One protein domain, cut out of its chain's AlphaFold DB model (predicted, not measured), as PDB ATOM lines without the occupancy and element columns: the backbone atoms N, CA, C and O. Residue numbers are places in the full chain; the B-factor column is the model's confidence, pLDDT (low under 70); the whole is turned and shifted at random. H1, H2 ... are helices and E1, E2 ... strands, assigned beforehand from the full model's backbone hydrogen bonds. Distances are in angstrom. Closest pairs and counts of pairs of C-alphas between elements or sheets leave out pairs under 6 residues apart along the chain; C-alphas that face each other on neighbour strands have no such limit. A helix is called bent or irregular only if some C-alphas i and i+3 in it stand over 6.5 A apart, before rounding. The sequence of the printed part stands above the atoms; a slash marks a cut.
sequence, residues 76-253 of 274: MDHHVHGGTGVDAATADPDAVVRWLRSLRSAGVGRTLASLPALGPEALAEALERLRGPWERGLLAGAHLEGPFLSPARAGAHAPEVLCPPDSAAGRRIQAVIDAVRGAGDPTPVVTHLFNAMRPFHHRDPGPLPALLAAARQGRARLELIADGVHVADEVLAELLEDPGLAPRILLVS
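Overview. This is residues 76 to 253 of the 274 residues of the protein "N-acetylglucosamine-6-phosphate deacetylase" of Micrococcus flavus (UniProt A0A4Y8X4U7). The model looks like part of a barrel that is not closed: a sheet of three strands, E1, E2 and E3, makes one wall, a small sheet of two, E4 and E5, makes another, and the two come near each other where E1 meets E5. The helices lie outside, with H1 and H2 packed on the first sheet and H3 beside H2, while H4 and H5 lie on the far side of the second sheet. The printed part has 178 residues, with five named helices and five named strands in the order E1 H1 E2 H2 E3 H3 H4 E4 H5 E5; the sheets run E1 E2 E3 and E4 E5, both parallel. The class is mixed, helices and strands, with under half of the residues in named elements. The whole is compact, with a radius of gyration of the C-alphas of 16.9 A and spans of 46 by 42 by 30 A.

Along the chain. E1, residues 76 to 80, begins at C-alpha 76 (16.045, -54.365, -21.608). H1 is residues 93 to 105, 18.6 A long, and E2 is residues 108 to 115, 18.4 A. H2, residues 120 to 135, is 22.4 A long; it has a kink of 31 degrees near residue 129 and is irregular, but only just, with C-alphas 129 and 132 6.8 A apart. E3 is residues 141 to 144, 10.0 A, and H3, residues 168 to 180, is 19.4 A, beginning at C-alpha 168 (-0.127, -52.847, 9.290). H4 is residues 208 to 216, 12.1 A; E4 residues 221 to 225, 13.5 A; H5 residues 233 to 241, 12.0 A. E5, residues 249 to 252, ends at C-alpha 252 (10.760, -47.931, -20.641).

Arrangement. E1 and E2 are parallel at 25 degrees, with N 112 and O 77 2.9 A apart, within hydrogen-bond range. E2, the inner strand, is parallel to E3 at 38 degrees, with N 115 and O 143 at 2.8 A. H1 is on this sheet at a height of 6.9 A, slantwise to the strands and only just over E2, on which 3 of its 13 C-alphas fall. H2 is on the same face at a height of 9.0 A, over E3 and along the strands, at 14 degrees to E3 on the local plane; H2 and the sheet make two layers, a helix over one face. H1 and H2 touch at Pro 93 and Arg 129, whose C-alphas are 5.5 A apart, at a steep tilt of 54 degrees; H1 does so with residues 93 to 97 alone. H2 touches H3 with residues 120 to 124 alone, closest at the C-alphas of Pro 120 and Ile 173, 4.7 A, at a shallow tilt of 14 degrees, the same way. The closest C-alphas of E1 and E5 are those of His 79 and Val 252, 5.5 A. E4 and E5 are parallel at 39 degrees, with N 250 and O 222 at 2.8 A; residues 189 to 190 pair, parallel, with residues 221 to 222 of E4. The closest C-alphas of H4 and E4 are those of Ala 215 and Arg 221, 5.7 A, and of H5 and E5 those of Leu 240 and Ile 249, 7.6 A; H4 and H5 are apart. E1, H1, E2, then E2, H2, E3, and E4, H5, E5 are strand-helix-strand units, two parallel neighbour strands joined through a helix, each with a right-handed crossover. In H1, H4 and H5 every O i to N i+4 pair is within hydrogen-bond range; in H2 10 of 12 are, in H3 8 of 9.

Size, cuts and confidence. The two C-alphas farthest apart are those of Asp 94 and Arg 203, 50.9 A. The printed part has no cut. The long links are E1 to H1, E3 to H3 and H3 to H4, the last with 27 residues, 181 to 207. The mean pLDDT of the printed part is 94.5, and no printed residue is under 70.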
ATOM      1  N   MET A  76      16.639 -53.972 -22.878       91.69
ATOM      2  CA  MET A  76      16.045 -54.365 -21.608       91.69
ATOM      3  C   MET A  76      14.928 -53.394 -21.253       91.69
ATOM      4  O   MET A  76      15.163 -52.191 -21.210       91.69
ATOM      5  N   ASP A  77      13.742 -53.922 -20.965       95.06
ATOM      6  CA  ASP A  77      12.629 -53.120 -20.461       95.06
ATOM      7  C   ASP A  77      12.531 -53.270 -18.939       95.06
ATOM      8  O   ASP A  77      12.262 -54.357 -18.418       95.06
ATOM      9  N   HIS A  78      12.819 -52.187 -18.220       93.38
ATOM     10  CA  HIS A  78      12.824 -52.161 -16.757       93.38
ATOM     11  C   HIS A  78      11.435 -51.936 -16.159       93.38
ATOM     12  O   HIS A  78      11.241 -52.214 -14.974       93.38
ATOM     13  N   HIS A  79      10.481 -51.459 -16.956       97.50
ATOM     14  CA  HIS A  79       9.169 -51.097 -16.457       97.50
ATOM     15  C   HIS A  79       8.100 -51.417 -17.502       97.50
ATOM     16  O   HIS A  79       7.847 -50.647 -18.424       97.50
ATOM     17  N   VAL A  80       7.452 -52.571 -17.334       97.38
ATOM     18  CA  VAL A  80       6.359 -53.046 -18.184       97.38
ATOM     19  C   VAL A  80       5.384 -53.923 -17.399       97.38
ATOM     20  O   VAL A  80       5.778 -54.894 -16.751       97.38
ATOM     21  N   HIS A  81       4.094 -53.606 -17.471       97.88
ATOM     22  CA  HIS A  81       3.030 -54.335 -16.777       97.88
ATOM     23  C   HIS A  81       2.432 -55.464 -17.611       97.88
ATOM     24  O   HIS A  81       1.805 -56.367 -17.064       97.88
ATOM     25  N   GLY A  82       2.569 -55.425 -18.936       96.69
ATOM     26  CA  GLY A  82       1.948 -56.412 -19.806       96.69
ATOM     27  C   GLY A  82       1.955 -56.043 -21.284       96.69
ATOM     28  O   GLY A  82       2.523 -55.041 -21.710       96.69
ATOM     29  N   GLY A  83       1.281 -56.867 -22.078       95.75
ATOM     30  CA  GLY A  83       1.089 -56.651 -23.507       95.75
ATOM     31  C   GLY A  83       0.360 -57.811 -24.173       95.75
ATOM     32  O   GLY A  83       0.317 -58.932 -23.672       95.75
ATOM     33  N   THR A  84      -0.229 -57.566 -25.339       92.94
ATOM     34  CA  THR A  84      -0.931 -58.563 -26.164       92.94
ATOM     35  C   THR A  84      -2.040 -59.327 -25.421       92.94
ATOM     36  O   THR A  84      -2.296 -60.499 -25.684       92.94
ATOM     37  N   GLY A  85      -2.723 -58.652 -24.496       95.12
ATOM     38  CA  GLY A  85      -3.772 -59.211 -23.641       95.12
ATOM     39  C   GLY A  85      -3.268 -59.901 -22.370       95.12
ATOM     40  O   GLY A  85      -4.083 -60.451 -21.635       95.12
ATOM     41  N   VAL A  86      -1.958 -59.883 -22.110       96.94
ATOM     42  CA  VAL A  86      -1.335 -60.444 -20.904       96.94
ATOM     43  C   VAL A  86      -1.046 -59.326 -19.913       96.94
ATOM     44  O   VAL A  86      -0.456 -58.317 -20.280       96.94
ATOM     45  N   ASP A  87      -1.447 -59.532 -18.664       97.56
ATOM     46  CA  ASP A  87      -1.137 -58.685 -17.515       97.56
ATOM     47  C   ASP A  87      -0.200 -59.463 -16.581       97.56
ATOM     48  O   ASP A  87      -0.524 -60.577 -16.167       97.56
ATOM     49  N   ALA A  88       0.977 -58.918 -16.282       96.88
ATOM     50  CA  ALA A  88       2.028 -59.624 -15.554       96.88
ATOM     51  C   ALA A  88       1.660 -59.927 -14.094       96.88
ATOM     52  O   ALA A  88       2.205 -60.866 -13.519       96.88
ATOM     53  N   ALA A  89       0.747 -59.157 -13.496       96.69
ATOM     54  CA  ALA A  89       0.326 -59.356 -12.115       96.69
ATOM     55  C   ALA A  89      -0.731 -60.458 -11.978       96.69
ATOM     56  O   ALA A  89      -0.832 -61.085 -10.923       96.69
ATOM     57  N   THR A  90      -1.525 -60.695 -13.026       96.88
ATOM     58  CA  THR A  90      -2.736 -61.527 -12.927       96.88
ATOM     59  C   THR A  90      -2.772 -62.724 -13.873       96.88
ATOM     60  O   THR A  90      -3.475 -63.697 -13.586       96.88
ATOM     61  N   ALA A  91      -2.030 -62.695 -14.982       95.94
ATOM     62  CA  ALA A  91      -2.049 -63.763 -15.972       95.94
ATOM     63  C   ALA A  91      -1.406 -65.066 -15.471       95.94
ATOM     64  O   ALA A  91      -0.528 -65.085 -14.609       95.94
ATOM     65  N   ASP A  92      -1.836 -66.173 -16.073       94.44
ATOM     66  CA  ASP A  92      -1.234 -67.488 -15.862       94.44
ATOM     67  C   ASP A  92       0.244 -67.519 -16.327       94.44
ATOM     68  O   ASP A  92       0.567 -66.902 -17.356       94.44
ATOM     69  N   PRO A  93       1.145 -68.247 -15.633       93.75
ATOM     70  CA  PRO A  93       2.568 -68.292 -15.969       93.75
ATOM     71  C   PRO A  93       2.874 -68.656 -17.428       93.75
ATOM     72  O   PRO A  93       3.787 -68.075 -18.018       93.75
ATOM     73  N   ASP A  94       2.106 -69.547 -18.062       94.31
ATOM     74  CA  ASP A  94       2.342 -69.914 -19.463       94.31
ATOM     75  C   ASP A  94       1.997 -68.769 -20.423       94.31
ATOM     76  O   ASP A  94       2.628 -68.609 -21.473       94.31
ATOM     77  N   ALA A  95       0.999 -67.949 -20.078       95.75
ATOM     78  CA  ALA A  95       0.681 -66.741 -20.831       95.75
ATOM     79  C   ALA A  95       1.802 -65.702 -20.705       95.75
ATOM     80  O   ALA A  95       2.206 -65.130 -21.721       95.75
ATOM     81  N   VAL A  96       2.362 -65.534 -19.503       96.19
ATOM     82  CA  VAL A  96       3.532 -64.675 -19.265       96.19
ATOM     83  C   VAL A  96       4.735 -65.160 -20.078       96.19
ATOM     84  O   VAL A  96       5.361 -64.359 -20.765       96.19
ATOM     85  N   VAL A  97       5.024 -66.467 -20.107       94.81
ATOM     86  CA  VAL A  97       6.116 -67.031 -20.930       94.81
ATOM     87  C   VAL A  97       5.929 -66.723 -22.417       94.81
ATOM     88  O   VAL A  97       6.884 -66.324 -23.086       94.81
ATOM     89  N   ARG A  98       4.715 -66.904 -22.957       94.00
ATOM     90  CA  ARG A  98       4.429 -66.596 -24.370       94.00
ATOM     91  C   ARG A  98       4.619 -65.114 -24.679       94.00
ATOM     92  O   ARG A  98       5.199 -64.789 -25.712       94.00
ATOM     93  N   TRP A  99       4.164 -64.240 -23.788       95.19
ATOM     94  CA  TRP A  99       4.338 -62.797 -23.926       95.19
ATOM     95  C   TRP A  99       5.813 -62.375 -23.844       95.19
ATOM     96  O   TRP A  99       6.296 -61.648 -24.705       95.19
ATOM     97  N   LEU A 100       6.588 -62.903 -22.896       94.25
ATOM     98  CA  LEU A 100       8.022 -62.602 -22.809       94.25
ATOM     99  C   LEU A 100       8.783 -63.053 -24.060       94.25
ATOM    100  O   LEU A 100       9.666 -62.345 -24.536       94.25
ATOM    101  N   ARG A 101       8.425 -64.206 -24.639       91.88
ATOM    102  CA  ARG A 101       8.996 -64.656 -25.920       91.88
ATOM    103  C   ARG A 101       8.652 -63.716 -27.074       91.88
ATOM    104  O   ARG A 101       9.512 -63.486 -27.921       91.88
ATOM    105  N   SER A 102       7.445 -63.143 -27.104       90.81
ATOM    106  CA  SER A 102       7.095 -62.173 -28.145       90.81
ATOM    107  C   SER A 102       7.881 -60.865 -27.998       90.81
ATOM    108  O   SER A 102       8.355 -60.337 -29.002       90.81
ATOM    109  N   LEU A 103       8.134 -60.402 -26.767       91.50
ATOM    110  CA  LEU A 103       9.039 -59.275 -26.509       91.50
ATOM    111  C   LEU A 103      10.461 -59.559 -27.018       91.50
ATOM    112  O   LEU A 103      11.042 -58.715 -27.702       91.50
ATOM    113  N   ARG A 104      10.988 -60.770 -26.782       88.81
ATOM    114  CA  ARG A 104      12.305 -61.176 -27.310       88.81
ATOM    115  C   ARG A 104      12.363 -61.136 -28.827       88.81
ATOM    116  O   ARG A 104      13.307 -60.571 -29.370       88.81
ATOM    117  N   SER A 105      11.339 -61.661 -29.502       84.12
ATOM    118  CA  SER A 105      11.261 -61.596 -30.969       84.12
ATOM    119  C   SER A 105      11.151 -60.166 -31.511       84.12
ATOM    120  O   SER A 105      11.458 -59.932 -32.674       84.12
ATOM    121  N   ALA A 106      10.749 -59.205 -30.674       84.75
ATOM    122  CA  ALA A 106      10.705 -57.783 -31.000       84.75
ATOM    123  C   ALA A 106      11.983 -57.018 -30.586       84.75
ATOM    124  O   ALA A 106      12.023 -55.796 -30.698       84.75
ATOM    125  N   GLY A 107      13.024 -57.712 -30.105       85.19
ATOM    126  CA  GLY A 107      14.317 -57.122 -29.729       85.19
ATOM    127  C   GLY A 107      14.498 -56.820 -28.235       85.19
ATOM    128  O   GLY A 107      15.602 -56.454 -27.821       85.19
ATOM    129  N   VAL A 108      13.467 -57.022 -27.406       91.12
ATOM    130  CA  VAL A 108      13.526 -56.853 -25.942       91.12
ATOM    131  C   VAL A 108      13.864 -58.191 -25.293       91.12
ATOM    132  O   VAL A 108      12.999 -59.012 -25.001       91.12
ATOM    133  N   GLY A 109      15.154 -58.451 -25.089       87.12
ATOM    134  CA  GLY A 109      15.621 -59.754 -24.604       87.12
ATOM    135  C   GLY A 109      15.746 -59.878 -23.086       87.12
ATOM    136  O   GLY A 109      16.060 -60.970 -22.598       87.12
ATOM    137  N   ARG A 110      15.518 -58.805 -22.323       88.56
ATOM    138  CA  ARG A 110      15.414 -58.831 -20.855       88.56
ATOM    139  C   ARG A 110      14.281 -57.923 -20.387       88.56
ATOM    140  O   ARG A 110      14.048 -56.870 -20.971       88.56
ATOM    141  N   THR A 111      13.610 -58.326 -19.315       94.00
ATOM    142  CA  THR A 111      12.440 -57.613 -18.795       94.00
ATOM    143  C   THR A 111      12.378 -57.708 -17.274       94.00
ATOM    144  O   THR A 111      12.599 -58.790 -16.724       94.00
ATOM    145  N   LEU A 112      12.045 -56.606 -16.603       95.06
ATOM    146  CA  LEU A 112      11.489 -56.629 -15.249       95.06
ATOM    147  C   LEU A 112       9.961 -56.565 -15.351       95.06
ATOM    148  O   LEU A 112       9.408 -55.607 -15.886       95.06
ATOM    149  N   ALA A 113       9.270 -57.583 -14.841       97.12
ATOM    150  CA  ALA A 113       7.810 -57.569 -14.805       97.12
ATOM    151  C   ALA A 113       7.335 -56.567 -13.745       97.12
ATOM    152  O   ALA A 113       7.668 -56.712 -12.570       97.12
ATOM    153  N   SER A 114       6.586 -55.545 -14.154       97.88
ATOM    154  CA  SER A 114       6.103 -54.494 -13.256       97.88
ATOM    155  C   SER A 114       4.765 -54.861 -12.640       97.88
ATOM    156  O   SER A 114       3.758 -55.018 -13.330       97.88
ATOM    157  N   LEU A 115       4.762 -54.984 -11.320       97.88
ATOM    158  CA  LEU A 115       3.576 -55.207 -10.514       97.88
ATOM    159  C   LEU A 115       3.087 -53.845 -10.009       97.88
ATOM    160  O   LEU A 115       3.878 -53.137  -9.381       97.88
ATOM    161  N   PRO A 116       1.827 -53.458 -10.274       97.19
ATOM    162  CA  PRO A 116       1.284 -52.212  -9.747       97.19
ATOM    163  C   PRO A 116       1.116 -52.308  -8.222       97.19
ATOM    164  O   PRO A 116       1.396 -53.337  -7.606       97.19
ATOM    165  N   ALA A 117       0.594 -51.252  -7.601       97.00
ATOM    166  CA  ALA A 117       0.154 -51.306  -6.215       97.00
ATOM    167  C   ALA A 117      -0.793 -52.504  -5.987       97.00
ATOM    168  O   ALA A 117      -1.845 -52.615  -6.616       97.00
ATOM    169  N   LEU A 118      -0.402 -53.398  -5.079       96.81
ATOM    170  CA  LEU A 118      -1.125 -54.615  -4.720       96.81
ATOM    171  C   LEU A 118      -1.160 -54.765  -3.196       96.81
ATOM    172  O   LEU A 118      -0.236 -54.353  -2.492       96.81
ATOM    173  N   GLY A 119      -2.219 -55.399  -2.688       96.44
ATOM    174  CA  GLY A 119      -2.268 -55.851  -1.298       96.44
ATOM    175  C   GLY A 119      -1.269 -56.991  -1.025       96.44
ATOM    176  O   GLY A 119      -0.786 -57.614  -1.972       96.44
ATOM    177  N   PRO A 120      -0.976 -57.309   0.251       95.50
ATOM    178  CA  PRO A 120       0.043 -58.296   0.615       95.50
ATOM    179  C   PRO A 120      -0.176 -59.674  -0.024       95.50
ATOM    180  O   PRO A 120       0.761 -60.272  -0.547       95.50
ATOM    181  N   GLU A 121      -1.416 -60.164   0.001       96.31
ATOM    182  CA  GLU A 121      -1.794 -61.468  -0.541       96.31
ATOM    183  C   GLU A 121      -1.639 -61.493  -2.066       96.31
ATOM    184  O   GLU A 121      -0.974 -62.376  -2.600       96.31
ATOM    185  N   ALA A 122      -2.170 -60.475  -2.751       97.12
ATOM    186  CA  ALA A 122      -2.083 -60.351  -4.203       97.12
ATOM    187  C   ALA A 122      -0.635 -60.175  -4.693       97.12
ATOM    188  O   ALA A 122      -0.269 -60.724  -5.730       97.12
ATOM    189  N   LEU A 123       0.207 -59.457  -3.941       97.62
ATOM    190  CA  LEU A 123       1.630 -59.315  -4.248       97.62
ATOM    191  C   LEU A 123       2.362 -60.659  -4.152       97.62
ATOM    192  O   LEU A 123       3.096 -61.017  -5.070       97.62
ATOM    193  N   ALA A 124       2.157 -61.411  -3.065       97.38
ATOM    194  CA  ALA A 124       2.774 -62.728  -2.892       97.38
ATOM    195  C   ALA A 124       2.357 -63.689  -4.017       97.38
ATOM    196  O   ALA A 124       3.180 -64.390  -4.601       97.38
ATOM    197  N   GLU A 125       1.075 -63.657  -4.363       97.69
ATOM    198  CA  GLU A 125       0.490 -64.404  -5.465       97.69
ATOM    199  C   GLU A 125       1.088 -64.044  -6.835       97.69
ATOM    200  O   GLU A 125       1.399 -64.939  -7.630       97.69
ATOM    201  N   ALA A 126       1.245 -62.755  -7.131       97.94
ATOM    202  CA  ALA A 126       1.841 -62.290  -8.379       97.94
ATOM    203  C   ALA A 126       3.318 -62.701  -8.479       97.94
ATOM    204  O   ALA A 126       3.747 -63.228  -9.504       97.94
ATOM    205  N   LEU A 127       4.089 -62.543  -7.399       97.19
ATOM    206  CA  LEU A 127       5.492 -62.966  -7.346       97.19
ATOM    207  C   LEU A 127       5.651 -64.476  -7.568       97.19
ATOM    208  O   LEU A 127       6.546 -64.891  -8.303       97.19
ATOM    209  N   GLU A 128       4.760 -65.295  -7.003       96.00
ATOM    210  CA  GLU A 128       4.788 -66.745  -7.214       96.00
ATOM    211  C   GLU A 128       4.515 -67.120  -8.678       96.00
ATOM    212  O   GLU A 128       5.222 -67.955  -9.243       96.00
ATOM    213  N   ARG A 129       3.567 -66.444  -9.344       95.94
ATOM    214  CA  ARG A 129       3.309 -66.641 -10.787       95.94
ATOM    215  C   ARG A 129       4.537 -66.318 -11.645       95.94
ATOM    216  O   ARG A 129       4.767 -66.970 -12.664       95.94
ATOM    217  N   LEU A 130       5.345 -65.340 -11.232       96.44
ATOM    218  CA  LEU A 130       6.557 -64.925 -11.945       96.44
ATOM    219  C   LEU A 130       7.783 -65.812 -11.664       96.44
ATOM    220  O   LEU A 130       8.759 -65.730 -12.418       96.44
ATOM    221  N   ARG A 131       7.740 -66.694 -10.652       94.44
ATOM    222  CA  ARG A 131       8.861 -67.574 -10.273       94.44
ATOM    223  C   ARG A 131       9.321 -68.456 -11.434       94.44
ATOM    224  O   ARG A 131      10.498 -68.449 -11.778       94.44
ATOM    225  N   GLY A 132       8.394 -69.152 -12.094       93.38
ATOM    226  CA  GLY A 132       8.711 -70.043 -13.217       93.38
ATOM    227  C   GLY A 132       9.382 -69.331 -14.407       93.38
ATOM    228  O   GLY A 132      10.435 -69.779 -14.866       93.38
ATOM    229  N   PRO A 133       8.819 -68.224 -14.932       92.88
ATOM    230  CA  PRO A 133       9.477 -67.409 -15.957       92.88
ATOM    231  C   PRO A 133      10.854 -66.865 -15.537       92.88
ATOM    232  O   PRO A 133      11.766 -66.807 -16.366       92.88
ATOM    233  N   TRP A 134      11.021 -66.481 -14.268       93.50
ATOM    234  CA  TRP A 134      12.293 -66.001 -13.725       93.50
ATOM    235  C   TRP A 134      13.358 -67.104 -13.648       93.50
ATOM    236  O   TRP A 134      14.451 -66.918 -14.179       93.50
ATOM    237  N   GLU A 135      13.031 -68.282 -13.109       92.00
ATOM    238  CA  GLU A 135      13.943 -69.439 -13.030       92.00
ATOM    239  C   GLU A 135      14.412 -69.916 -14.415       92.00
ATOM    240  O   GLU A 135      15.530 -70.403 -14.573       92.00
ATOM    241  N   ARG A 136      13.585 -69.723 -15.451       89.75
ATOM    242  CA  ARG A 136      13.926 -70.011 -16.856       89.75
ATOM    243  C   ARG A 136      14.791 -68.930 -17.517       89.75
ATOM    244  O   ARG A 136      15.090 -69.038 -18.704       89.75
ATOM    245  N   GLY A 137      15.146 -67.865 -16.798       89.12
ATOM    246  CA  GLY A 137      15.933 -66.746 -17.319       89.12
ATOM    247  C   GLY A 137      15.192 -65.882 -18.345       89.12
ATOM    248  O   GLY A 137      15.834 -65.184 -19.138       89.12
ATOM    249  N   LEU A 138      13.852 -65.933 -18.369       89.94
ATOM    250  CA  LEU A 138      13.036 -65.089 -19.249       89.94
ATOM    251  C   LEU A 138      12.846 -63.686 -18.664       89.94
ATOM    252  O   LEU A 138      12.867 -62.721 -19.427       89.94
ATOM    253  N   LEU A 139      12.741 -63.583 -17.336       93.62
ATOM    254  CA  LEU A 139      12.714 -62.327 -16.583       93.62
ATOM    255  C   LEU A 139      14.069 -62.040 -15.937       93.62
ATOM    256  O   LEU A 139      14.757 -62.951 -15.483       93.62
ATOM    257  N   ALA A 140      14.411 -60.759 -15.831       92.06
ATOM    258  CA  ALA A 140      15.490 -60.291 -14.967       92.06
ATOM    259  C   ALA A 140      15.043 -60.191 -13.493       92.06
ATOM    260  O   ALA A 140      15.877 -60.235 -12.594       92.06
ATOM    261  N   GLY A 141      13.735 -60.081 -13.244       93.50
ATOM    262  CA  GLY A 141      13.144 -59.919 -11.918       93.50
ATOM    263  C   GLY A 141      11.760 -59.270 -11.988       93.50
ATOM    264  O   GLY A 141      11.130 -59.249 -13.050       93.50
ATOM    265  N   ALA A 142      11.316 -58.722 -10.858       94.81
ATOM    266  CA  ALA A 142      10.085 -57.947 -10.743       94.81
ATOM    267  C   ALA A 142      10.389 -56.501 -10.321       94.81
ATOM    268  O   ALA A 142      11.270 -56.259  -9.495       94.81
ATOM    269  N   HIS A 143       9.643 -55.556 -10.883       96.25
ATOM    270  CA  HIS A 143       9.598 -54.155 -10.479       96.25
ATOM    271  C   HIS A 143       8.294 -53.930  -9.702       96.25
ATOM    272  O   HIS A 143       7.230 -54.332 -10.163       96.25
ATOM    273  N   LEU A 144       8.364 -53.351  -8.501       96.44
ATOM    274  CA  LEU A 144       7.187 -53.108  -7.663       96.44
ATOM    275  C   LEU A 144       6.837 -51.619  -7.699       96.44
ATOM    276  O   LEU A 144       7.496 -50.810  -7.047       96.44
ATOM    277  N   GLU A 145       5.804 -51.261  -8.456       96.94
ATOM    278  CA  GLU A 145       5.321 -49.887  -8.578       96.94
ATOM    279  C   GLU A 145       4.237 -49.622  -7.523       96.94
ATOM    280  O   GLU A 145       3.033 -49.744  -7.754       96.94
ATOM    281  N   GLY A 146       4.688 -49.292  -6.314       94.69
ATOM    282  CA  GLY A 146       3.840 -49.133  -5.135       94.69
ATOM    283  C   GLY A 146       3.852 -50.368  -4.227       94.69
ATOM    284  O   GLY A 146       4.738 -51.211  -4.342       94.69
ATOM    285  N   PRO A 147       2.925 -50.468  -3.255       95.44
ATOM    286  CA  PRO A 147       1.809 -49.557  -2.952       95.44
ATOM    287  C   PRO A 147       2.191 -48.334  -2.095       95.44
ATOM    288  O   PRO A 147       1.319 -47.572  -1.678       95.44
ATOM    289  N   PHE A 148       3.483 -48.127  -1.825       96.75
ATOM    290  CA  PHE A 148       4.008 -47.028  -1.003       96.75
ATOM    291  C   PHE A 148       4.087 -45.696  -1.764       96.75
ATOM    292  O   PHE A 148       5.132 -45.050  -1.822       96.75
ATOM    293  N   LEU A 149       2.974 -45.296  -2.376       95.75
ATOM    294  CA  LEU A 149       2.867 -44.094  -3.199       95.75
ATOM    295  C   LEU A 149       2.070 -43.004  -2.483       95.75
ATOM    296  O   LEU A 149       1.270 -43.265  -1.584       95.75
ATOM    297  N   SER A 150       2.264 -41.754  -2.905       93.56
ATOM    298  CA  SER A 150       1.435 -40.646  -2.435       93.56
ATOM    299  C   SER A 150       0.027 -40.741  -3.039       93.56
ATOM    300  O   SER A 150      -0.091 -40.715  -4.267       93.56
ATOM    301  N   PRO A 151      -1.055 -40.730  -2.235       92.56
ATOM    302  CA  PRO A 151      -2.421 -40.743  -2.766       92.56
ATOM    303  C   PRO A 151      -2.738 -39.556  -3.690       92.56
ATOM    304  O   PRO A 151      -3.500 -39.689  -4.641       92.56
ATOM    305  N   ALA A 152      -2.103 -38.397  -3.470       93.19
ATOM    306  CA  ALA A 152      -2.271 -37.203  -4.311       93.19
ATOM    307  C   ALA A 152      -1.691 -37.361  -5.732       93.19
ATOM    308  O   ALA A 152      -1.859 -36.484  -6.589       93.19
ATOM    309  N   ARG A 153      -0.950 -38.447  -5.958       93.50
ATOM    310  CA  ARG A 153      -0.256 -38.786  -7.195       93.50
ATOM    311  C   ARG A 153      -0.405 -40.278  -7.517       93.50
ATOM    312  O   ARG A 153       0.499 -40.885  -8.066       93.50
ATOM    313  N   ALA A 154      -1.566 -40.848  -7.190       92.12
ATOM    314  CA  ALA A 154      -1.863 -42.261  -7.413       92.12
ATOM    315  C   ALA A 154      -1.868 -42.671  -8.899       92.12
ATOM    316  O   ALA A 154      -1.710 -43.845  -9.200       92.12
ATOM    317  N   GLY A 155      -2.048 -41.732  -9.834       91.81
ATOM    318  CA  GLY A 155      -2.109 -42.060 -11.260       91.81
ATOM    319  C   GLY A 155      -3.215 -43.081 -11.543       91.81
ATOM    320  O   GLY A 155      -4.367 -42.849 -11.182       91.81
ATOM    321  N   ALA A 156      -2.855 -44.201 -12.173       92.50
ATOM    322  CA  ALA A 156      -3.780 -45.295 -12.472       92.50
ATOM    323  C   ALA A 156      -3.946 -46.304 -11.317       92.50
ATOM    324  O   ALA A 156      -4.756 -47.226 -11.425       92.50
ATOM    325  N   HIS A 157      -3.192 -46.163 -10.220       94.62
ATOM    326  CA  HIS A 157      -3.307 -47.056  -9.071       94.62
ATOM    327  C   HIS A 157      -4.623 -46.824  -8.330       94.62
ATOM    328  O   HIS A 157      -5.007 -45.687  -8.049       94.62
ATOM    329  N   ALA A 158      -5.285 -47.919  -7.961       90.88
ATOM    330  CA  ALA A 158      -6.494 -47.870  -7.157       90.88
ATOM    331  C   ALA A 158      -6.167 -47.273  -5.766       90.88
ATOM    332  O   ALA A 158      -5.305 -47.806  -5.060       90.88
ATOM    333  N   PRO A 159      -6.787 -46.153  -5.349       88.94
ATOM    334  CA  PRO A 159      -6.436 -45.491  -4.091       88.94
ATOM    335  C   PRO A 159      -6.562 -46.391  -2.854       88.94
ATOM    336  O   PRO A 159      -5.820 -46.221  -1.891       88.94
ATOM    337  N   GLU A 160      -7.476 -47.360  -2.886       90.50
ATOM    338  CA  GLU A 160      -7.765 -48.293  -1.797       90.50
ATOM    339  C   GLU A 160      -6.646 -49.301  -1.505       90.50
ATOM    340  O   GLU A 160      -6.599 -49.841  -0.400       90.50
ATOM    341  N   VAL A 161      -5.743 -49.557  -2.460       92.44
ATOM    342  CA  VAL A 161      -4.599 -50.463  -2.243       92.44
ATOM    343  C   VAL A 161      -3.341 -49.725  -1.787       92.44
ATOM    344  O   VAL A 161      -2.378 -50.365  -1.365       92.44
ATOM    345  N   LEU A 162      -3.332 -48.389  -1.843       96.25
ATOM    346  CA  LEU A 162      -2.205 -47.586  -1.381       96.25
ATOM    347  C   LEU A 162      -2.142 -47.577   0.143       96.25
ATOM    348  O   LEU A 162      -3.156 -47.454   0.834       96.25
ATOM    349  N   CYS A 163      -0.932 -47.667   0.688       96.12
ATOM    350  CA  CYS A 163      -0.747 -47.621   2.131       96.12
ATOM    351  C   CYS A 163       0.598 -46.998   2.529       96.12
ATOM    352  O   CYS A 163       1.572 -47.084   1.779       96.12
ATOM    353  N   PRO A 164       0.688 -46.387   3.725       96.19
ATOM    354  CA  PRO A 164       1.970 -46.016   4.309       96.19
ATOM    355  C   PRO A 164       2.844 -47.258   4.577       96.19
ATOM    356  O   PRO A 164       2.305 -48.273   5.040       96.19
ATOM    357  N   PRO A 165       4.175 -47.192   4.370       95.12
ATOM    358  CA  PRO A 165       5.087 -48.305   4.661       95.12
ATOM    359  C   PRO A 165       5.016 -48.815   6.108       95.12
ATOM    360  O   PRO A 165       5.144 -50.009   6.367       95.12
ATOM    361  N   ASP A 166       4.769 -47.916   7.061       95.94
ATOM    362  CA  ASP A 166       4.680 -48.189   8.498       95.94
ATOM    363  C   ASP A 166       3.279 -48.626   8.960       95.94
ATOM    364  O   ASP A 166       3.058 -48.892  10.144       95.94
ATOM    365  N   SER A 167       2.317 -48.752   8.047       96.75
ATOM    366  CA  SER A 167       0.998 -49.300   8.358       96.75
ATOM    367  C   SER A 167       1.048 -50.819   8.586       96.75
ATOM    368  O   SER A 167       2.026 -51.497   8.264       96.75
ATOM    369  N   ALA A 168      -0.026 -51.394   9.139       97.06
ATOM    370  CA  ALA A 168      -0.127 -52.847   9.290       97.06
ATOM    371  C   ALA A 168      -0.073 -53.573   7.932       97.06
ATOM    372  O   ALA A 168       0.613 -54.585   7.815       97.06
ATOM    373  N   ALA A 169      -0.744 -53.037   6.907       95.81
ATOM    374  CA  ALA A 169      -0.658 -53.553   5.543       95.81
ATOM    375  C   ALA A 169       0.761 -53.389   4.976       95.81
ATOM    376  O   ALA A 169       1.324 -54.354   4.463       95.81
ATOM    377  N   GLY A 170       1.371 -52.212   5.156       97.25
ATOM    378  CA  GLY A 170       2.708 -51.917   4.647       97.25
ATOM    379  C   GLY A 170       3.793 -52.827   5.216       97.25
ATOM    380  O   GLY A 170       4.585 -53.371   4.454       97.25
ATOM    381  N   ARG A 171       3.758 -53.130   6.520       97.88
ATOM    382  CA  ARG A 171       4.664 -54.123   7.122       97.88
ATOM    383  C   ARG A 171       4.486 -55.530   6.548       97.88
ATOM    384  O   ARG A 171       5.471 -56.247   6.400       97.88
ATOM    385  N   ARG A 172       3.253 -55.939   6.222       97.75
ATOM    386  CA  ARG A 172       2.990 -57.248   5.596       97.75
ATOM    387  C   ARG A 172       3.536 -57.298   4.170       97.75
ATOM    388  O   ARG A 172       4.162 -58.284   3.811       97.75
ATOM    389  N   ILE A 173       3.354 -56.230   3.395       97.38
ATOM    390  CA  ILE A 173       3.960 -56.084   2.063       97.38
ATOM    391  C   ILE A 173       5.487 -56.107   2.158       97.38
ATOM    392  O   ILE A 173       6.125 -56.861   1.432       97.38
ATOM    393  N   GLN A 174       6.077 -55.354   3.090       96.50
ATOM    394  CA  GLN A 174       7.527 -55.341   3.284       96.50
ATOM    395  C   GLN A 174       8.062 -56.738   3.619       96.50
ATOM    396  O   GLN A 174       9.064 -57.148   3.048       96.50
ATOM    397  N   ALA A 175       7.359 -57.510   4.454       96.81
ATOM    398  CA  ALA A 175       7.740 -58.891   4.747       96.81
ATOM    399  C   ALA A 175       7.702 -59.803   3.505       96.81
ATOM    400  O   ALA A 175       8.574 -60.656   3.353       96.81
ATOM    401  N   VAL A 176       6.730 -59.619   2.600       97.25
ATOM    402  CA  VAL A 176       6.687 -60.336   1.311       97.25
ATOM    403  C   VAL A 176       7.892 -59.960   0.445       97.25
ATOM    404  O   VAL A 176       8.534 -60.843  -0.115       97.25
ATOM    405  N   ILE A 177       8.229 -58.669   0.371       95.12
ATOM    406  CA  ILE A 177       9.389 -58.172  -0.380       95.12
ATOM    407  C   ILE A 177      10.682 -58.762   0.186       95.12
ATOM    408  O   ILE A 177      11.478 -59.327  -0.560       95.12
ATOM    409  N   ASP A 178      10.879 -58.678   1.501       94.56
ATOM    410  CA  ASP A 178      12.090 -59.152   2.176       94.56
ATOM    411  C   ASP A 178      12.293 -60.664   2.016       94.56
ATOM    412  O   ASP A 178      13.431 -61.125   1.950       94.56
ATOM    413  N   ALA A 179      11.210 -61.437   1.886       94.38
ATOM    414  CA  ALA A 179      11.275 -62.881   1.670       94.38
ATOM    415  C   ALA A 179      11.822 -63.282   0.286       94.38
ATOM    416  O   ALA A 179      12.285 -64.411   0.127       94.38
ATOM    417  N   VAL A 180      11.763 -62.391  -0.713       90.69
ATOM    418  CA  VAL A 180      12.175 -62.687  -2.101       90.69
ATOM    419  C   VAL A 180      13.282 -61.774  -2.632       90.69
ATOM    420  O   VAL A 180      13.796 -61.996  -3.730       90.69
ATOM    421  N   ARG A 181      13.652 -60.724  -1.892       86.38
ATOM    422  CA  ARG A 181      14.616 -59.720  -2.347       86.38
ATOM    423  C   ARG A 181      16.026 -60.307  -2.453       86.38
ATOM    424  O   ARG A 181      16.582 -60.810  -1.480       86.38
ATOM    425  N   GLY A 182      16.634 -60.173  -3.631       80.81
ATOM    426  CA  GLY A 182      18.050 -60.462  -3.860       80.81
ATOM    427  C   GLY A 182      18.958 -59.244  -3.658       80.81
ATOM    428  O   GLY A 182      18.496 -58.119  -3.456       80.81
ATOM    429  N   ALA A 183      20.271 -59.460  -3.763       74.81
ATOM    430  CA  ALA A 183      21.229 -58.365  -3.892       74.81
ATOM    431  C   ALA A 183      21.030 -57.658  -5.246       74.81
ATOM    432  O   ALA A 183      20.897 -58.316  -6.275       74.81
ATOM    433  N   GLY A 184      21.012 -56.326  -5.247       70.06
ATOM    434  CA  GLY A 184      20.818 -55.517  -6.450       70.06
ATOM    435  C   GLY A 184      21.665 -54.250  -6.429       70.06
ATOM    436  O   GLY A 184      22.257 -53.910  -5.404       70.06
ATOM    437  N   ASP A 185      21.717 -53.562  -7.569       79.44
ATOM    438  CA  ASP A 185      22.325 -52.235  -7.673       79.44
ATOM    439  C   ASP A 185      21.594 -51.273  -6.715       79.44
ATOM    440  O   ASP A 185      20.369 -51.140  -6.807       79.44
ATOM    441  N   PRO A 186      22.297 -50.623  -5.770       83.94
ATOM    442  CA  PRO A 186      21.669 -49.695  -4.839       83.94
ATOM    443  C   PRO A 186      21.276 -48.365  -5.494       83.94
ATOM    444  O   PRO A 186      20.674 -47.531  -4.819       83.94
ATOM    445  N   THR A 187      21.634 -48.130  -6.761       91.88
ATOM    446  CA  THR A 187      21.335 -46.888  -7.476       91.88
ATOM    447  C   THR A 187      19.819 -46.696  -7.595       91.88
ATOM    448  O   THR A 187      19.150 -47.493  -8.254       91.88
ATOM    449  N   PRO A 188      19.257 -45.625  -7.010       95.38
ATOM    450  CA  PRO A 188      17.839 -45.324  -7.131       95.38
ATOM    451  C   PRO A 188      17.422 -45.083  -8.583       95.38
ATOM    452  O   PRO A 188      18.132 -44.429  -9.353       95.38
ATOM    453  N   VAL A 189      16.225 -45.549  -8.924       96.62
ATOM    454  CA  VAL A 189      15.567 -45.276 -10.203       96.62
ATOM    455  C   VAL A 189      14.396 -44.334  -9.950       96.62
ATOM    456  O   VAL A 189      13.623 -44.526  -9.014       96.62
ATOM    457  N   VAL A 190      14.292 -43.292 -10.766       97.75
ATOM    458  CA  VAL A 190      13.137 -42.396 -10.805       97.75
ATOM    459  C   VAL A 190      12.162 -42.945 -11.832       97.75
ATOM    460  O   VAL A 190      12.472 -42.927 -13.020       97.75
ATOM    461  N   THR A 191      11.007 -43.409 -11.368       97.00
ATOM    462  CA  THR A 191       9.948 -43.967 -12.212       97.00
ATOM    463  C   THR A 191       9.366 -42.898 -13.143       97.00
ATOM    464  O   THR A 191       9.132 -41.772 -12.696       97.00
ATOM    465  N   HIS A 192       9.215 -43.260 -14.425       96.81
ATOM    466  CA  HIS A 192       8.642 -42.485 -15.545       96.81
ATOM    467  C   HIS A 192       8.614 -40.960 -15.346       96.81
ATOM    468  O   HIS A 192       7.552 -40.349 -15.224       96.81
ATOM    469  N   LEU A 193       9.793 -40.324 -15.360       97.62
ATOM    470  CA  LEU A 193       9.992 -38.890 -15.129       97.62
ATOM    471  C   LEU A 193       8.885 -38.034 -15.773       97.62
ATOM    472  O   LEU A 193       8.454 -38.309 -16.888       97.62
ATOM    473  N   PHE A 194       8.446 -36.992 -15.058       97.25
ATOM    474  CA  PHE A 194       7.277 -36.135 -15.327       97.25
ATOM    475  C   PHE A 194       5.905 -36.733 -14.987       97.25
ATOM    476  O   PHE A 194       5.013 -35.984 -14.575       97.25
ATOM    477  N   ASN A 195       5.727 -38.048 -15.084       96.88
ATOM    478  CA  ASN A 195       4.434 -38.697 -14.879       96.88
ATOM    479  C   ASN A 195       4.158 -38.922 -13.389       96.88
ATOM    480  O   ASN A 195       5.066 -39.173 -12.600       96.88
ATOM    481  N   ALA A 196       2.894 -38.757 -12.982       95.12
ATOM    482  CA  ALA A 196       2.439 -38.949 -11.598       95.12
ATOM    483  C   ALA A 196       3.342 -38.291 -10.523       95.12
ATOM    484  O   ALA A 196       3.509 -38.797  -9.419       95.12
ATOM    485  N   MET A 197       3.901 -37.111 -10.802       95.75
ATOM    486  CA  MET A 197       4.698 -36.341  -9.842       95.75
ATOM    487  C   MET A 197       4.225 -34.891  -9.756       95.75
ATOM    488  O   MET A 197       3.270 -34.473 -10.411       95.75
ATOM    489  N   ARG A 198       4.800 -34.100  -8.847       96.00
ATOM    490  CA  ARG A 198       4.495 -32.662  -8.819       96.00
ATOM    491  C   ARG A 198       5.093 -32.006 -10.072       96.00
ATOM    492  O   ARG A 198       6.270 -32.245 -10.334       96.00
ATOM    493  N   PRO A 199       4.313 -31.203 -10.818       94.19
ATOM    494  CA  PRO A 199       4.815 -30.559 -12.021       94.19
ATOM    495  C   PRO A 199       5.880 -29.522 -11.666       94.19
ATOM    496  O   PRO A 199       5.912 -28.999 -10.549       94.19
ATOM    497  N   PHE A 200       6.727 -29.206 -12.638       95.00
ATOM    498  CA  PHE A 200       7.672 -28.110 -12.516       95.00
ATOM    499  C   PHE A 200       6.967 -26.768 -12.726       95.00
ATOM    500  O   PHE A 200       6.299 -26.550 -13.735       95.00
ATOM    501  N   HIS A 201       7.162 -25.845 -11.791       96.56
ATOM    502  CA  HIS A 201       6.793 -24.446 -11.937       96.56
ATOM    503  C   HIS A 201       7.948 -23.562 -11.453       96.56
ATOM    504  O   HIS A 201       8.585 -23.851 -10.447       96.56
ATOM    505  N   HIS A 202       8.212 -22.437 -12.116       95.50
ATOM    506  CA  HIS A 202       9.370 -21.582 -11.807       95.50
ATOM    507  C   HIS A 202       9.415 -21.053 -10.352       95.50
ATOM    508  O   HIS A 202      10.490 -20.743  -9.848       95.50
ATOM    509  N   ARG A 203       8.267 -20.961  -9.663       96.69
ATOM    510  CA  ARG A 203       8.166 -20.611  -8.223       96.69
ATOM    511  C   ARG A 203       7.947 -21.799  -7.291       96.69
ATOM    512  O   ARG A 203       8.047 -21.639  -6.081       96.69
ATOM    513  N   ASP A 204       7.606 -22.953  -7.847       95.69
ATOM    514  CA  ASP A 204       7.464 -24.200  -7.105       95.69
ATOM    515  C   ASP A 204       7.946 -25.348  -8.001       95.69
ATOM    516  O   ASP A 204       7.158 -25.943  -8.737       95.69
ATOM    517  N   PRO A 205       9.258 -25.619  -8.025       94.75
ATOM    518  CA  PRO A 205       9.856 -26.477  -9.045       94.75
ATOM    519  C   PRO A 205       9.471 -27.957  -8.920       94.75
ATOM    520  O   PRO A 205       9.831 -28.756  -9.786       94.75
ATOM    521  N   GLY A 206       8.784 -28.346  -7.844       96.19
ATOM    522  CA  GLY A 206       8.551 -29.750  -7.540       96.19
ATOM    523  C   GLY A 206       9.873 -30.519  -7.372       96.19
ATOM    524  O   GLY A 206      10.909 -29.925  -7.056       96.19
ATOM    525  N   PRO A 207       9.867 -31.849  -7.554       96.94
ATOM    526  CA  PRO A 207      11.067 -32.666  -7.404       96.94
ATOM    527  C   PRO A 207      11.996 -32.596  -8.626       96.94
ATOM    528  O   PRO A 207      13.168 -32.948  -8.507       96.94
ATOM    529  N   LEU A 208      11.503 -32.148  -9.787       97.19
ATOM    530  CA  LEU A 208      12.174 -32.331 -11.074       97.19
ATOM    531  C   LEU A 208      13.640 -31.844 -11.085       97.19
ATOM    532  O   LEU A 208      14.505 -32.649 -11.437       97.19
ATOM    533  N   PRO A 209      13.992 -30.616 -10.640       97.31
ATOM    534  CA  PRO A 209      15.391 -30.182 -10.674       97.31
ATOM    535  C   PRO A 209      16.314 -31.015  -9.783       97.31
ATOM    536  O   PRO A 209      17.463 -31.258 -10.147       97.31
ATOM    537  N   ALA A 210      15.821 -31.484  -8.633       97.69
ATOM    538  CA  ALA A 210      16.600 -32.322  -7.726       97.69
ATOM    539  C   ALA A 210      16.863 -33.712  -8.329       97.69
ATOM    540  O   ALA A 210      17.974 -34.231  -8.210       97.69
ATOM    541  N   LEU A 211      15.869 -34.283  -9.018       98.12
ATOM    542  CA  LEU A 211      15.986 -35.573  -9.706       98.12
ATOM    543  C   LEU A 211      16.971 -35.487 -10.880       98.12
ATOM    544  O   LEU A 211      17.893 -36.299 -10.969       98.12
ATOM    545  N   LEU A 212      16.854 -34.448 -11.716       98.06
ATOM    546  CA  LEU A 212      17.796 -34.191 -12.810       98.06
ATOM    547  C   LEU A 212      19.222 -33.975 -12.283       98.06
ATOM    548  O   LEU A 212      20.171 -34.543 -12.818       98.06
ATOM    549  N   ALA A 213      19.399 -33.204 -11.206       97.94
ATOM    550  CA  ALA A 213      20.709 -32.995 -10.592       97.94
ATOM    551  C   ALA A 213      21.305 -34.292 -10.012       97.94
ATOM    552  O   ALA A 213      22.512 -34.517 -10.125       97.94
ATOM    553  N   ALA A 214      20.485 -35.159  -9.409       98.06
ATOM    554  CA  ALA A 214      20.933 -36.458  -8.914       98.06
ATOM    555  C   ALA A 214      21.411 -37.374 -10.053       98.06
ATOM    556  O   ALA A 214      22.479 -37.975  -9.929       98.06
ATOM    557  N   ALA A 215      20.682 -37.421 -11.174       97.88
ATOM    558  CA  ALA A 215      21.087 -38.156 -12.374       97.88
ATOM    559  C   ALA A 215      22.399 -37.608 -12.967       97.88
ATOM    560  O   ALA A 215      23.354 -38.372 -13.110       97.88
ATOM    561  N   ARG A 216      22.478 -36.272 -13.125       96.62
ATOM    562  CA  ARG A 216      23.692 -35.418 -13.167       96.62
ATOM    563  C   ARG A 216      24.939 -36.081 -12.599       96.62
ATOM    564  O   ARG A 216      25.961 -36.303 -13.240       96.62
ATOM    565  N   GLN A 217      24.815 -36.380 -11.317       96.25
ATOM    566  CA  GLN A 217      25.914 -36.793 -10.460       96.25
ATOM    567  C   GLN A 217      26.058 -38.315 -10.366       96.25
ATOM    568  O   GLN A 217      26.766 -38.813  -9.499       96.25
ATOM    569  N   GLY A 218      25.362 -39.066 -11.224       94.62
ATOM    570  CA  GLY A 218      25.362 -40.528 -11.222       94.62
ATOM    571  C   GLY A 218      24.666 -41.155 -10.013       94.62
ATOM    572  O   GLY A 218      24.786 -42.361  -9.823       94.62
ATOM    573  N   ARG A 219      23.935 -40.365  -9.216       97.00
ATOM    574  CA  ARG A 219      23.270 -40.796  -7.975       97.00
ATOM    575  C   ARG A 219      21.867 -41.361  -8.199       97.00
ATOM    576  O   ARG A 219      21.254 -41.808  -7.239       97.00
ATOM    577  N   ALA A 220      21.349 -41.294  -9.424       97.50
ATOM    578  CA  ALA A 220      20.073 -41.879  -9.819       97.50
ATOM    579  C   ALA A 220      20.069 -42.233 -11.316       97.50
ATOM    580  O   ALA A 220      20.909 -41.752 -12.090       97.50
ATOM    581  N   ARG A 221      19.109 -43.064 -11.716       97.75
ATOM    582  CA  ARG A 221      18.684 -43.274 -13.108       97.75
ATOM    583  C   ARG A 221      17.284 -42.698 -13.309       97.75
ATOM    584  O   ARG A 221      16.532 -42.587 -12.344       97.75
ATOM    585  N   LEU A 222      16.952 -42.321 -14.538       98.06
ATOM    586  CA  LEU A 222      15.676 -41.695 -14.885       98.06
ATOM    587  C   LEU A 222      14.946 -42.558 -15.907       98.06
ATOM    588  O   LEU A 222      15.458 -42.749 -17.003       98.06
ATOM    589  N   GLU A 223      13.765 -43.056 -15.574       98.19
ATOM    590  CA  GLU A 223      12.903 -43.694 -16.565       98.19
ATOM    591  C   GLU A 223      12.184 -42.642 -17.410       98.19
ATOM    592  O   GLU A 223      11.714 -41.632 -16.885       98.19
ATOM    593  N   LEU A 224      12.061 -42.893 -18.711       97.88
ATOM    594  CA  LEU A 224      11.264 -42.094 -19.641       97.88
ATOM    595  C   LEU A 224      10.431 -43.013 -20.536       97.88
ATOM    596  O   LEU A 224      10.944 -43.996 -21.072       97.88
ATOM    597  N   ILE A 225       9.160 -42.652 -20.718       97.69
ATOM    598  CA  ILE A 225       8.254 -43.303 -21.669       97.69
ATOM    599  C   ILE A 225       8.300 -42.495 -22.966       97.69
ATOM    600  O   ILE A 225       7.856 -41.347 -23.003       97.69
ATOM    601  N   ALA A 226       8.876 -43.082 -24.014       95.69
ATOM    602  CA  ALA A 226       9.128 -42.419 -25.295       95.69
ATOM    603  C   ALA A 226       8.079 -42.791 -26.359       95.69
ATOM    604  O   ALA A 226       8.409 -43.364 -27.395       95.69
ATOM    605  N   ASP A 227       6.805 -42.506 -26.080       95.12
ATOM    606  CA  ASP A 227       5.675 -42.794 -26.979       95.12
ATOM    607  C   ASP A 227       5.058 -41.545 -27.638       95.12
ATOM    608  O   ASP A 227       4.063 -41.656 -28.356       95.12
ATOM    609  N   GLY A 228       5.623 -40.360 -27.376       92.19
ATOM    610  CA  GLY A 228       5.129 -39.065 -27.856       92.19
ATOM    611  C   GLY A 228       3.834 -38.585 -27.183       92.19
ATOM    612  O   GLY A 228       3.293 -37.546 -27.558       92.19
ATOM    613  N   VAL A 229       3.313 -39.326 -26.197       95.06
ATOM    614  CA  VAL A 229       2.076 -39.003 -25.466       95.06
ATOM    615  C   VAL A 229       2.371 -38.678 -24.005       95.06
ATOM    616  O   VAL A 229       1.869 -37.681 -23.489       95.06
ATOM    617  N   HIS A 230       3.184 -39.496 -23.333       96.25
ATOM    618  CA  HIS A 230       3.559 -39.284 -21.931       96.25
ATOM    619  C   HIS A 230       4.541 -38.124 -21.771       96.25
ATOM    620  O   HIS A 230       4.454 -37.340 -20.825       96.25
ATOM    621  N   VAL A 231       5.483 -38.014 -22.706       95.94
ATOM    622  CA  VAL A 231       6.484 -36.953 -22.755       95.94
ATOM    623  C   VAL A 231       6.558 -36.458 -24.193       95.94
ATOM    624  O   VAL A 231       6.628 -37.264 -25.118       95.94
ATOM    625  N   ALA A 232       6.512 -35.138 -24.376       97.00
ATOM    626  CA  ALA A 232       6.623 -34.521 -25.693       97.00
ATOM    627  C   ALA A 232       8.002 -34.791 -26.316       97.00
ATOM    628  O   ALA A 232       9.012 -34.801 -25.604       97.00
ATOM    629  N   ASP A 233       8.044 -34.954 -27.639       95.56
ATOM    630  CA  ASP A 233       9.258 -35.300 -28.382       95.56
ATOM    631  C   ASP A 233      10.388 -34.283 -28.161       95.56
ATOM    632  O   ASP A 233      11.546 -34.672 -28.021       95.56
ATOM    633  N   GLU A 234      10.070 -32.991 -28.037       96.69
ATOM    634  CA  GLU A 234      11.063 -31.942 -27.779       96.69
ATOM    635  C   GLU A 234      11.715 -32.088 -26.398       96.69
ATOM    636  O   GLU A 234      12.903 -31.826 -26.232       96.69
ATOM    637  N   VAL A 235      10.947 -32.536 -25.401       95.75
ATOM    638  CA  VAL A 235      11.465 -32.782 -24.048       95.75
ATOM    639  C   VAL A 235      12.316 -34.050 -24.030       95.75
ATOM    640  O   VAL A 235      13.354 -34.077 -23.371       95.75
ATOM    641  N   LEU A 236      11.902 -35.094 -24.754       94.44
ATOM    642  CA  LEU A 236      12.706 -36.307 -24.915       94.44
ATOM    643  C   LEU A 236      14.049 -35.991 -25.581       94.44
ATOM    644  O   LEU A 236      15.083 -36.406 -25.061       94.44
ATOM    645  N   ALA A 237      14.036 -35.230 -26.680       93.50
ATOM    646  CA  ALA A 237      15.240 -34.824 -27.399       93.50
ATOM    647  C   ALA A 237      16.208 -34.054 -26.489       93.50
ATOM    648  O   ALA A 237      17.351 -34.472 -26.341       93.50
ATOM    649  N   GLU A 238      15.732 -33.022 -25.785       95.50
ATOM    650  CA  GLU A 238      16.558 -32.224 -24.865       95.50
ATOM    651  C   GLU A 238      17.260 -33.091 -23.802       95.50
ATOM    652  O   GLU A 238      18.442 -32.914 -23.509       95.50
ATOM    653  N   LEU A 239      16.550 -34.062 -23.216       95.00
ATOM    654  CA  LEU A 239      17.118 -34.930 -22.179       95.00
ATOM    655  C   LEU A 239      18.100 -35.969 -22.737       95.00
ATOM    656  O   LEU A 239      19.069 -36.311 -22.056       95.00
ATOM    657  N   LEU A 240      17.843 -36.484 -23.941       92.69
ATOM    658  CA  LEU A 240      18.698 -37.465 -24.614       92.69
ATOM    659  C   LEU A 240      19.933 -36.828 -25.266       92.69
ATOM    660  O   LEU A 240      20.930 -37.519 -25.466       92.69
ATOM    661  N   GLU A 241      19.892 -35.533 -25.576       93.19
ATOM    662  CA  GLU A 241      21.026 -34.774 -26.113       93.19
ATOM    663  C   GLU A 241      21.950 -34.223 -25.013       93.19
ATOM    664  O   GLU A 241      23.123 -33.952 -25.276       93.19
ATOM    665  N   ASP A 242      21.478 -34.111 -23.764       93.69
ATOM    666  CA  ASP A 242      22.320 -33.730 -22.624       93.69
ATOM    667  C   ASP A 242      23.319 -34.863 -22.285       93.69
ATOM    668  O   ASP A 242      22.921 -35.921 -21.783       93.69
ATOM    669  N   PRO A 243      24.640 -34.653 -22.459       92.31
ATOM    670  CA  PRO A 243      25.647 -35.699 -22.264       92.31
ATOM    671  C   PRO A 243      25.784 -36.161 -20.803       92.31
ATOM    672  O   PRO A 243      26.306 -37.245 -20.537       92.31
ATOM    673  N   GLY A 244      25.336 -35.355 -19.838       94.12
ATOM    674  CA  GLY A 244      25.289 -35.722 -18.426       94.12
ATOM    675  C   GLY A 244      24.051 -36.541 -18.054       94.12
ATOM    676  O   GLY A 244      24.101 -37.305 -17.086       94.12
ATOM    677  N   LEU A 245      22.952 -36.404 -18.804       95.62
ATOM    678  CA  LEU A 245      21.695 -37.119 -18.553       95.62
ATOM    679  C   LEU A 245      21.520 -38.359 -19.420       95.62
ATOM    680  O   LEU A 245      21.086 -39.376 -18.888       95.62
ATOM    681  N   ALA A 246      21.875 -38.317 -20.703       94.31
ATOM    682  CA  ALA A 246      21.652 -39.420 -21.635       94.31
ATOM    683  C   ALA A 246      22.165 -40.779 -21.109       94.31
ATOM    684  O   ALA A 246      21.394 -41.739 -21.094       94.31
ATOM    685  N   PRO A 247      23.377 -40.887 -20.515       92.88
ATOM    686  CA  PRO A 247      23.880 -42.146 -19.945       92.88
ATOM    687  C   PRO A 247      23.191 -42.584 -18.639       92.88
ATOM    688  O   PRO A 247      23.630 -43.526 -17.968       92.88
ATOM    689  N   ARG A 248      22.190 -41.830 -18.182       95.88
ATOM    690  CA  ARG A 248      21.425 -42.035 -16.945       95.88
ATOM    691  C   ARG A 248      19.953 -42.314 -17.226       95.88
ATOM    692  O   ARG A 248      19.237 -42.653 -16.284       95.88
ATOM    693  N   ILE A 249      19.524 -42.169 -18.476       96.06
ATOM    694  CA  ILE A 249      18.153 -42.400 -18.912       96.06
ATOM    695  C   ILE A 249      17.952 -43.884 -19.217       96.06
ATOM    696  O   ILE A 249      18.781 -44.527 -19.857       96.06
ATOM    697  N   LEU A 250      16.829 -44.413 -18.747       96.00
ATOM    698  CA  LEU A 250      16.302 -45.729 -19.065       96.00
ATOM    699  C   LEU A 250      15.022 -45.510 -19.871       96.00
ATOM    700  O   LEU A 250      14.052 -44.956 -19.358       96.00
ATOM    701  N   LEU A 251      15.015 -45.919 -21.136       96.19
ATOM    702  CA  LEU A 251      13.772 -45.942 -21.903       96.19
ATOM    703  C   LEU A 251      12.952 -47.147 -21.453       96.19
ATOM    704  O   LEU A 251      13.459 -48.269 -21.426       96.19
ATOM    705  N   VAL A 252      11.698 -46.901 -21.094       97.44
ATOM    706  CA  VAL A 252      10.760 -47.931 -20.641       97.44
ATOM    707  C   VAL A 252       9.465 -47.841 -21.424       97.44
ATOM    708  O   VAL A 252       9.092 -46.767 -21.900       97.44
ATOM    709  N   SER A 253       8.768 -48.966 -21.566       95.94
ATOM    710  CA  SER A 253       7.480 -48.951 -22.260       95.94
ATOM    711  C   SER A 253       6.331 -48.523 -21.352       95.94
ATOM    712  O   SER A 253       5.362 -47.951 -21.844       95.94
TER     713      SER A 253